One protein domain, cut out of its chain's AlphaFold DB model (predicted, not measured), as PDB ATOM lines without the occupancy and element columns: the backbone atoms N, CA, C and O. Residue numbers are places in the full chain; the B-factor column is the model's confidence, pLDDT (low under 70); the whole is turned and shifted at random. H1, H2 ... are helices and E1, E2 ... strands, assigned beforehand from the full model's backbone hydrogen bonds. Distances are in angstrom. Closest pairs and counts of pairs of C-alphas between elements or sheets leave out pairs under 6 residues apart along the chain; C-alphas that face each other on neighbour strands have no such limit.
ATOM      1  N   ASN A   2      66.895  35.502 170.311       26.27
ATOM      2  CA  ASN A   2      66.924  34.779 169.040       26.27
ATOM      3  C   ASN A   2      65.496  34.652 168.501       26.27
ATOM      4  O   ASN A   2      64.698  33.889 169.041       26.27
ATOM      5  N   TRP A   3      65.175  35.375 167.429       34.12
ATOM      6  CA  TRP A   3      63.941  35.147 166.681       34.12
ATOM      7  C   TRP A   3      64.153  33.945 165.754       34.12
ATOM      8  O   TRP A   3      64.640  34.063 164.627       34.12
ATOM      9  N   GLY A   4      63.853  32.757 166.282       39.50
ATOM     10  CA  GLY A   4      63.936  31.486 165.568       39.50
ATOM     11  C   GLY A   4      63.102  31.489 164.284       39.50
ATOM     12  O   GLY A   4      61.954  31.929 164.258       39.50
ATOM     13  N   HIS A   5      63.701  31.002 163.200       50.00
ATOM     14  CA  HIS A   5      63.062  30.850 161.899       50.00
ATOM     15  C   HIS A   5      62.136  29.630 161.902       50.00
ATOM     16  O   HIS A   5      62.584  28.505 161.704       50.00
ATOM     17  N   TYR A   6      60.840  29.862 162.102       48.94
ATOM     18  CA  TYR A   6      59.796  28.861 161.878       48.94
ATOM     19  C   TYR A   6      59.063  29.138 160.557       48.94
ATOM     20  O   TYR A   6      58.723  30.290 160.242       48.94
ATOM     21  N   ARG A   7      58.784  28.067 159.792       45.75
ATOM     22  CA  ARG A   7      57.717  28.061 158.777       45.75
ATOM     23  C   ARG A   7      56.446  28.577 159.465       45.75
ATOM     24  O   ARG A   7      56.041  28.011 160.472       45.75
ATOM     25  N   GLY A   8      55.878  29.678 158.967       57.22
ATOM     26  CA  GLY A   8      54.722  30.348 159.586       57.22
ATOM     27  C   GLY A   8      55.012  31.676 160.301       57.22
ATOM     28  O   GLY A   8      54.093  32.279 160.835       57.22
ATOM     29  N   SER A   9      56.244  32.196 160.271       65.38
ATOM     30  CA  SER A   9      56.606  33.498 160.881       65.38
ATOM     31  C   SER A   9      56.044  34.755 160.178       65.38
ATOM     32  O   SER A   9      56.471  35.865 160.484       65.38
ATOM     33  N   GLY A  10      55.124  34.610 159.218       80.44
ATOM     34  CA  GLY A  10      54.451  35.730 158.541       80.44
ATOM     35  C   GLY A  10      55.305  36.539 157.553       80.44
ATOM     36  O   GLY A  10      54.810  37.510 156.992       80.44
ATOM     37  N   LYS A  11      56.565  36.152 157.299       85.56
ATOM     38  CA  LYS A  11      57.485  36.884 156.402       85.56
ATOM     39  C   LYS A  11      56.954  36.985 154.974       85.56
ATOM     40  O   LYS A  11      56.892  38.080 154.429       85.56
ATOM     41  N   THR A  12      56.516  35.860 154.406       89.56
ATOM     42  CA  THR A  12      55.925  35.839 153.062       89.56
ATOM     43  C   THR A  12      54.679  36.731 153.010       89.56
ATOM     44  O   THR A  12      54.584  37.573 152.126       89.56
ATOM     45  N   THR A  13      53.792  36.644 154.007       91.44
ATOM     46  CA  THR A  13      52.583  37.483 154.099       91.44
ATOM     47  C   THR A  13      52.910  38.976 154.183       91.44
ATOM     48  O   THR A  13      52.263  39.790 153.531       91.44
ATOM     49  N   LEU A  14      53.937  39.354 154.949       93.00
ATOM     50  CA  LEU A  14      54.405  40.738 155.007       93.00
ATOM     51  C   LEU A  14      54.938  41.201 153.643       93.00
ATOM     52  O   LEU A  14      54.592  42.286 153.180       93.00
ATOM     53  N   LEU A  15      55.761  40.383 152.981       94.94
ATOM     54  CA  LEU A  15      56.322  40.714 151.670       94.94
ATOM     55  C   LEU A  15      55.238  40.869 150.596       94.94
ATOM     56  O   LEU A  15      55.320  41.797 149.792       94.94
ATOM     57  N   GLU A  16      54.198  40.034 150.617       95.94
ATOM     58  CA  GLU A  16      53.036  40.151 149.724       95.94
ATOM     59  C   GLU A  16      52.318  41.503 149.861       95.94
ATOM     60  O   GLU A  16      51.802  42.022 148.872       95.94
ATOM     61  N   GLN A  17      52.329  42.111 151.052       96.31
ATOM     62  CA  GLN A  17      51.737  43.432 151.301       96.31
ATOM     63  C   GLN A  17      52.694  44.587 150.972       96.31
ATOM     64  O   GLN A  17      52.266  45.621 150.457       96.31
ATOM     65  N   VAL A  18      53.991  44.428 151.246       96.25
ATOM     66  CA  VAL A  18      54.998  45.490 151.081       96.25
ATOM     67  C   VAL A  18      55.439  45.654 149.625       96.25
ATOM     68  O   VAL A  18      55.594  46.784 149.157       96.25
ATOM     69  N   ILE A  19      55.621  44.558 148.880       97.31
ATOM     70  CA  ILE A  19      56.110  44.603 147.490       97.31
ATOM     71  C   ILE A  19      55.229  45.489 146.589       97.31
ATOM     72  O   ILE A  19      55.796  46.313 145.866       97.31
ATOM     73  N   PRO A  20      53.881  45.400 146.619       98.31
ATOM     74  CA  PRO A  20      53.025  46.287 145.831       98.31
ATOM     75  C   PRO A  20      53.212  47.775 146.150       98.31
ATOM     76  O   PRO A  20      53.140  48.595 145.239       98.31
ATOM     77  N   LEU A  21      53.477  48.128 147.414       98.12
ATOM     78  CA  LEU A  21      53.713  49.514 147.833       98.12
ATOM     79  C   LEU A  21      55.061  50.029 147.313       98.12
ATOM     80  O   LEU A  21      55.129  51.122 146.753       98.12
ATOM     81  N   LEU A  22      56.125  49.228 147.429       97.56
ATOM     82  CA  LEU A  22      57.456  49.585 146.921       97.56
ATOM     83  C   LEU A  22      57.475  49.707 145.393       97.56
ATOM     84  O   LEU A  22      58.066  50.644 144.853       97.56
ATOM     85  N   LYS A  23      56.772  48.808 144.689       97.12
ATOM     86  CA  LYS A  23      56.697  48.805 143.221       97.12
ATOM     87  C   LYS A  23      56.061  50.053 142.610       97.12
ATOM     88  O   LYS A  23      56.213  50.268 141.413       97.12
ATOM     89  N   GLN A  24      55.402  50.895 143.407       97.81
ATOM     90  CA  GLN A  24      54.904  52.193 142.943       97.81
ATOM     91  C   GLN A  24      56.037  53.162 142.572       97.81
ATOM     92  O   GLN A  24      55.803  54.094 141.808       97.81
ATOM     93  N   LYS A  25      57.245  52.972 143.123       97.56
ATOM     94  CA  LYS A  25      58.389  53.877 142.915       97.56
ATOM     95  C   LYS A  25      59.705  53.174 142.586       97.56
ATOM     96  O   LYS A  25      60.609  53.836 142.093       97.56
ATOM     97  N   LEU A  26      59.823  51.877 142.869       98.00
ATOM     98  CA  LEU A  26      61.066  51.116 142.748       98.00
ATOM     99  C   LEU A  26      60.873  49.851 141.906       98.00
ATOM    100  O   LEU A  26      59.842  49.176 141.968       98.00
ATOM    101  N   ARG A  27      61.909  49.464 141.171       97.88
ATOM    102  CA  ARG A  27      62.036  48.159 140.521       97.88
ATOM    103  C   ARG A  27      62.530  47.157 141.559       97.88
ATOM    104  O   ARG A  27      63.707  47.114 141.904       97.88
ATOM    105  N   VAL A  28      61.596  46.381 142.095       97.62
ATOM    106  CA  VAL A  28      61.853  45.456 143.208       97.62
ATOM    107  C   VAL A  28      62.274  44.078 142.696       97.62
ATOM    108  O   VAL A  28      61.522  43.446 141.947       97.62
ATOM    109  N   GLY A  29      63.430  43.604 143.157       97.06
ATOM    110  CA  GLY A  29      63.870  42.212 143.079       97.06
ATOM    111  C   GLY A  29      63.568  41.454 144.375       97.06
ATOM    112  O   GLY A  29      63.425  42.050 145.441       97.06
ATOM    113  N   LEU A  30      63.473  40.128 144.282       95.88
ATOM    114  CA  LEU A  30      63.280  39.239 145.426       95.88
ATOM    115  C   LEU A  30      64.216  38.043 145.289       95.88
ATOM    116  O   LEU A  30      64.229  37.383 144.252       95.88
ATOM    117  N   LEU A  31      64.936  37.744 146.361       94.94
ATOM    118  CA  LEU A  31      65.729  36.537 146.512       94.94
ATOM    119  C   LEU A  31      65.157  35.752 147.693       94.94
ATOM    120  O   LEU A  31      65.126  36.242 148.822       94.94
ATOM    121  N   LYS A  32      64.673  34.534 147.434       92.19
ATOM    122  CA  LYS A  32      64.069  33.670 148.452       92.19
ATOM    123  C   LYS A  32      64.841  32.362 148.578       92.19
ATOM    124  O   LYS A  32      64.944  31.618 147.609       92.19
ATOM    125  N   HIS A  33      65.316  32.054 149.781       90.62
ATOM    126  CA  HIS A  33      65.858  30.733 150.103       90.62
ATOM    127  C   HIS A  33      64.724  29.777 150.473       90.62
ATOM    128  O   HIS A  33      63.951  30.050 151.396       90.62
ATOM    129  N   SER A  34      64.654  28.630 149.804       87.88
ATOM    130  CA  SER A  34      63.832  27.494 150.215       87.88
ATOM    131  C   SER A  34      64.702  26.374 150.782       87.88
ATOM    132  O   SER A  34      65.714  26.028 150.195       87.88
ATOM    133  N   HIS A  91      71.270  43.595 138.203       95.06
ATOM    134  CA  HIS A  91      71.188  44.752 139.104       95.06
ATOM    135  C   HIS A  91      70.915  46.057 138.349       95.06
ATOM    136  O   HIS A  91      70.297  46.957 138.904       95.06
ATOM    137  N   SER A  92      71.240  46.147 137.053       96.75
ATOM    138  CA  SER A  92      70.922  47.338 136.244       96.75
ATOM    139  C   SER A  92      69.409  47.562 136.077       96.75
ATOM    140  O   SER A  92      68.943  48.664 135.749       96.75
ATOM    141  N   LYS A  93      68.612  46.510 136.298       96.75
ATOM    142  CA  LYS A  93      67.150  46.512 136.176       96.75
ATOM    143  C   LYS A  93      66.430  46.639 137.514       96.75
ATOM    144  O   LYS A  93      65.200  46.663 137.504       96.75
ATOM    145  N   LEU A  94      67.155  46.739 138.624       97.44
ATOM    146  CA  LEU A  94      66.606  46.735 139.976       97.44
ATOM    147  C   LEU A  94      67.069  47.977 140.744       97.44
ATOM    148  O   LEU A  94      68.157  48.482 140.508       97.44
ATOM    149  N   ASP A  95      66.228  48.462 141.654       97.44
ATOM    150  CA  ASP A  95      66.575  49.547 142.588       97.44
ATOM    151  C   ASP A  95      66.747  49.016 144.023       97.44
ATOM    152  O   ASP A  95      67.358  49.657 144.872       97.44
ATOM    153  N   ILE A  96      66.172  47.843 144.309       96.38
ATOM    154  CA  ILE A  96      66.225  47.182 145.613       96.38
ATOM    155  C   ILE A  96      66.048  45.670 145.449       96.38
ATOM    156  O   ILE A  96      65.234  45.223 144.633       96.38
ATOM    157  N   VAL A  97      66.756  44.882 146.262       96.25
ATOM    158  CA  VAL A  97      66.544  43.432 146.389       96.25
ATOM    159  C   VAL A  97      66.090  43.104 147.807       96.25
ATOM    160  O   VAL A  97      66.793  43.379 148.774       96.25
ATOM    161  N   LEU A  98      64.908  42.502 147.927       95.19
ATOM    162  CA  LEU A  98      64.414  41.958 149.190       95.19
ATOM    163  C   LEU A  98      64.916  40.524 149.354       95.19
ATOM    164  O   LEU A  98      64.878  39.746 148.400       95.19
ATOM    165  N   ILE A  99      65.348  40.162 150.560       93.06
ATOM    166  CA  ILE A  99      65.855  38.822 150.866       93.06
ATOM    167  C   ILE A  99      64.915  38.156 151.874       93.06
ATOM    168  O   ILE A  99      64.688  38.673 152.967       93.06
ATOM    169  N   GLU A 100      64.360  37.000 151.507       89.75
ATOM    170  CA  GLU A 100      63.578  36.148 152.406       89.75
ATOM    171  C   GLU A 100      64.302  34.820 152.641       89.75
ATOM    172  O   GLU A 100      64.555  34.051 151.714       89.75
ATOM    173  N   GLY A 101      64.593  34.518 153.904       84.12
ATOM    174  CA  GLY A 101      65.427  33.374 154.260       84.12
ATOM    175  C   GLY A 101      66.905  33.759 154.273       84.12
ATOM    176  O   GLY A 101      67.224  34.926 154.463       84.12
ATOM    177  N   PHE A 102      67.782  32.766 154.099       82.19
ATOM    178  CA  PHE A 102      69.203  32.819 154.480       82.19
ATOM    179  C   PHE A 102      69.398  33.092 155.981       82.19
ATOM    180  O   PHE A 102      68.780  33.968 156.577       82.19
ATOM    181  N   ARG A 103      70.282  32.328 156.633       67.94
ATOM    182  CA  ARG A 103      70.725  32.666 157.993       67.94
ATOM    183  C   ARG A 103      71.752  33.787 157.892       67.94
ATOM    184  O   ARG A 103      72.948  33.542 157.962       67.94
ATOM    185  N   VAL A 104      71.272  35.004 157.682       58.19
ATOM    186  CA  VAL A 104      72.070  36.215 157.873       58.19
ATOM    187  C   VAL A 104      71.815  36.688 159.302       58.19
ATOM    188  O   VAL A 104      70.711  36.534 159.824       58.19
ATOM    189  N   VAL A 105      72.839  37.193 159.984       43.31
ATOM    190  CA  VAL A 105      72.800  37.526 161.422       43.31
ATOM    191  C   VAL A 105      71.875  38.731 161.732       43.31
ATOM    192  O   VAL A 105      71.758  39.136 162.886       43.31
ATOM    193  N   THR A 106      71.123  39.257 160.761       36.28
ATOM    194  CA  THR A 106      70.213  40.401 160.922       36.28
ATOM    195  C   THR A 106      68.880  40.224 160.175       36.28
ATOM    196  O   THR A 106      68.833  39.639 159.093       36.28
ATOM    197  N   PRO A 107      67.747  40.684 160.751       43.91
ATOM    198  CA  PRO A 107      66.439  40.576 160.124       43.91
ATOM    199  C   PRO A 107      66.263  41.693 159.084       43.91
ATOM    200  O   PRO A 107      66.080  42.845 159.454       43.91
ATOM    201  N   ILE A 108      66.245  41.316 157.803       47.19
ATOM    202  CA  ILE A 108      65.977  42.180 156.636       47.19
ATOM    203  C   ILE A 108      67.078  43.226 156.415       47.19
ATOM    204  O   ILE A 108      66.966  44.378 156.828       47.19
ATOM    205  N   ASP A 109      68.116  42.834 155.684       52.00
ATOM    206  CA  ASP A 109      69.074  43.790 155.141       52.00
ATOM    207  C   ASP A 109      68.496  44.384 153.844       52.00
ATOM    208  O   ASP A 109      68.196  43.670 152.882       52.00
ATOM    209  N   LEU A 110      68.300  45.702 153.829       52.22
ATOM    210  CA  LEU A 110      68.036  46.458 152.609       52.22
ATOM    211  C   LEU A 110      69.382  46.672 151.915       52.22
ATOM    212  O   LEU A 110      70.175  47.506 152.345       52.22
ATOM    213  N   PHE A 111      69.644  45.920 150.851       47.22
ATOM    214  CA  PHE A 111      70.789  46.198 149.994       47.22
ATOM    215  C   PHE A 111      70.380  47.241 148.953       47.22
ATOM    216  O   PHE A 111      69.564  46.967 148.069       47.22
ATOM    217  N   SER A 112      70.934  48.446 149.087       42.56
ATOM    218  CA  SER A 112      71.017  49.396 147.980       42.56
ATOM    219  C   SER A 112      72.151  48.942 147.067       42.56
ATOM    220  O   SER A 112      73.281  48.766 147.526       42.56
ATOM    221  N   ILE A 113      71.798  48.692 145.813       46.47
ATOM    222  CA  ILE A 113      72.705  48.359 144.710       46.47
ATOM    223  C   ILE A 113      73.187  49.633 144.028       46.47
ATOM    224  O   ILE A 113      72.384  50.592 143.955       46.47
TER     225      ILE A 113
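This is residues 2 to 34 and 91 to 113 of the 113 residues of the protein "Molybdopterin-guanine dinucleotide biosynthesis protein B" of Photobacterium damsela subsp. piscicida (UniProt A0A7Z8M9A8). What shows first? There is little regular structure: H1 covers one face of two parallel strands, E1 and E2, and the unnamed tail 101 to 113 folds back over their other side. What is printed? The 56 residues hold H1, E1, E2 in that order, class mixed, under half in named elements; the whole is only just compact, close to loose, radius of gyration of the C-alphas 12.0 A, spans 33 by 21 by 18 A.

Where is H1? Residues 11 to 22, 15.8 A, from C-alpha 11 at (57.485, 36.884, 156.402). And the strands? E1 is residues 28 to 32, 13.1 A; E2 is 96 to 100, 13.2 A, ending at C-alpha 100 (63.578, 36.148, 152.406).

How do the strands pair? E1 and E2 are parallel at 23 degrees; N 29 and O 96 are within hydrogen-bond range, 2.8 A. And H1? Its closest C-alphas are Leu 22 to Val 28 of E1, 7.1 A, and Lys 11 to Glu 100 of E2, 7.3 A; 6 of 8 O i to N i+4 pairs are within range.

Any cut? Residues 35 to 90 are not printed; C-alphas 34 and 91 are 21.8 A apart. Where is confidence low? Residues 2 to 9 and 103 to 113 are under 70.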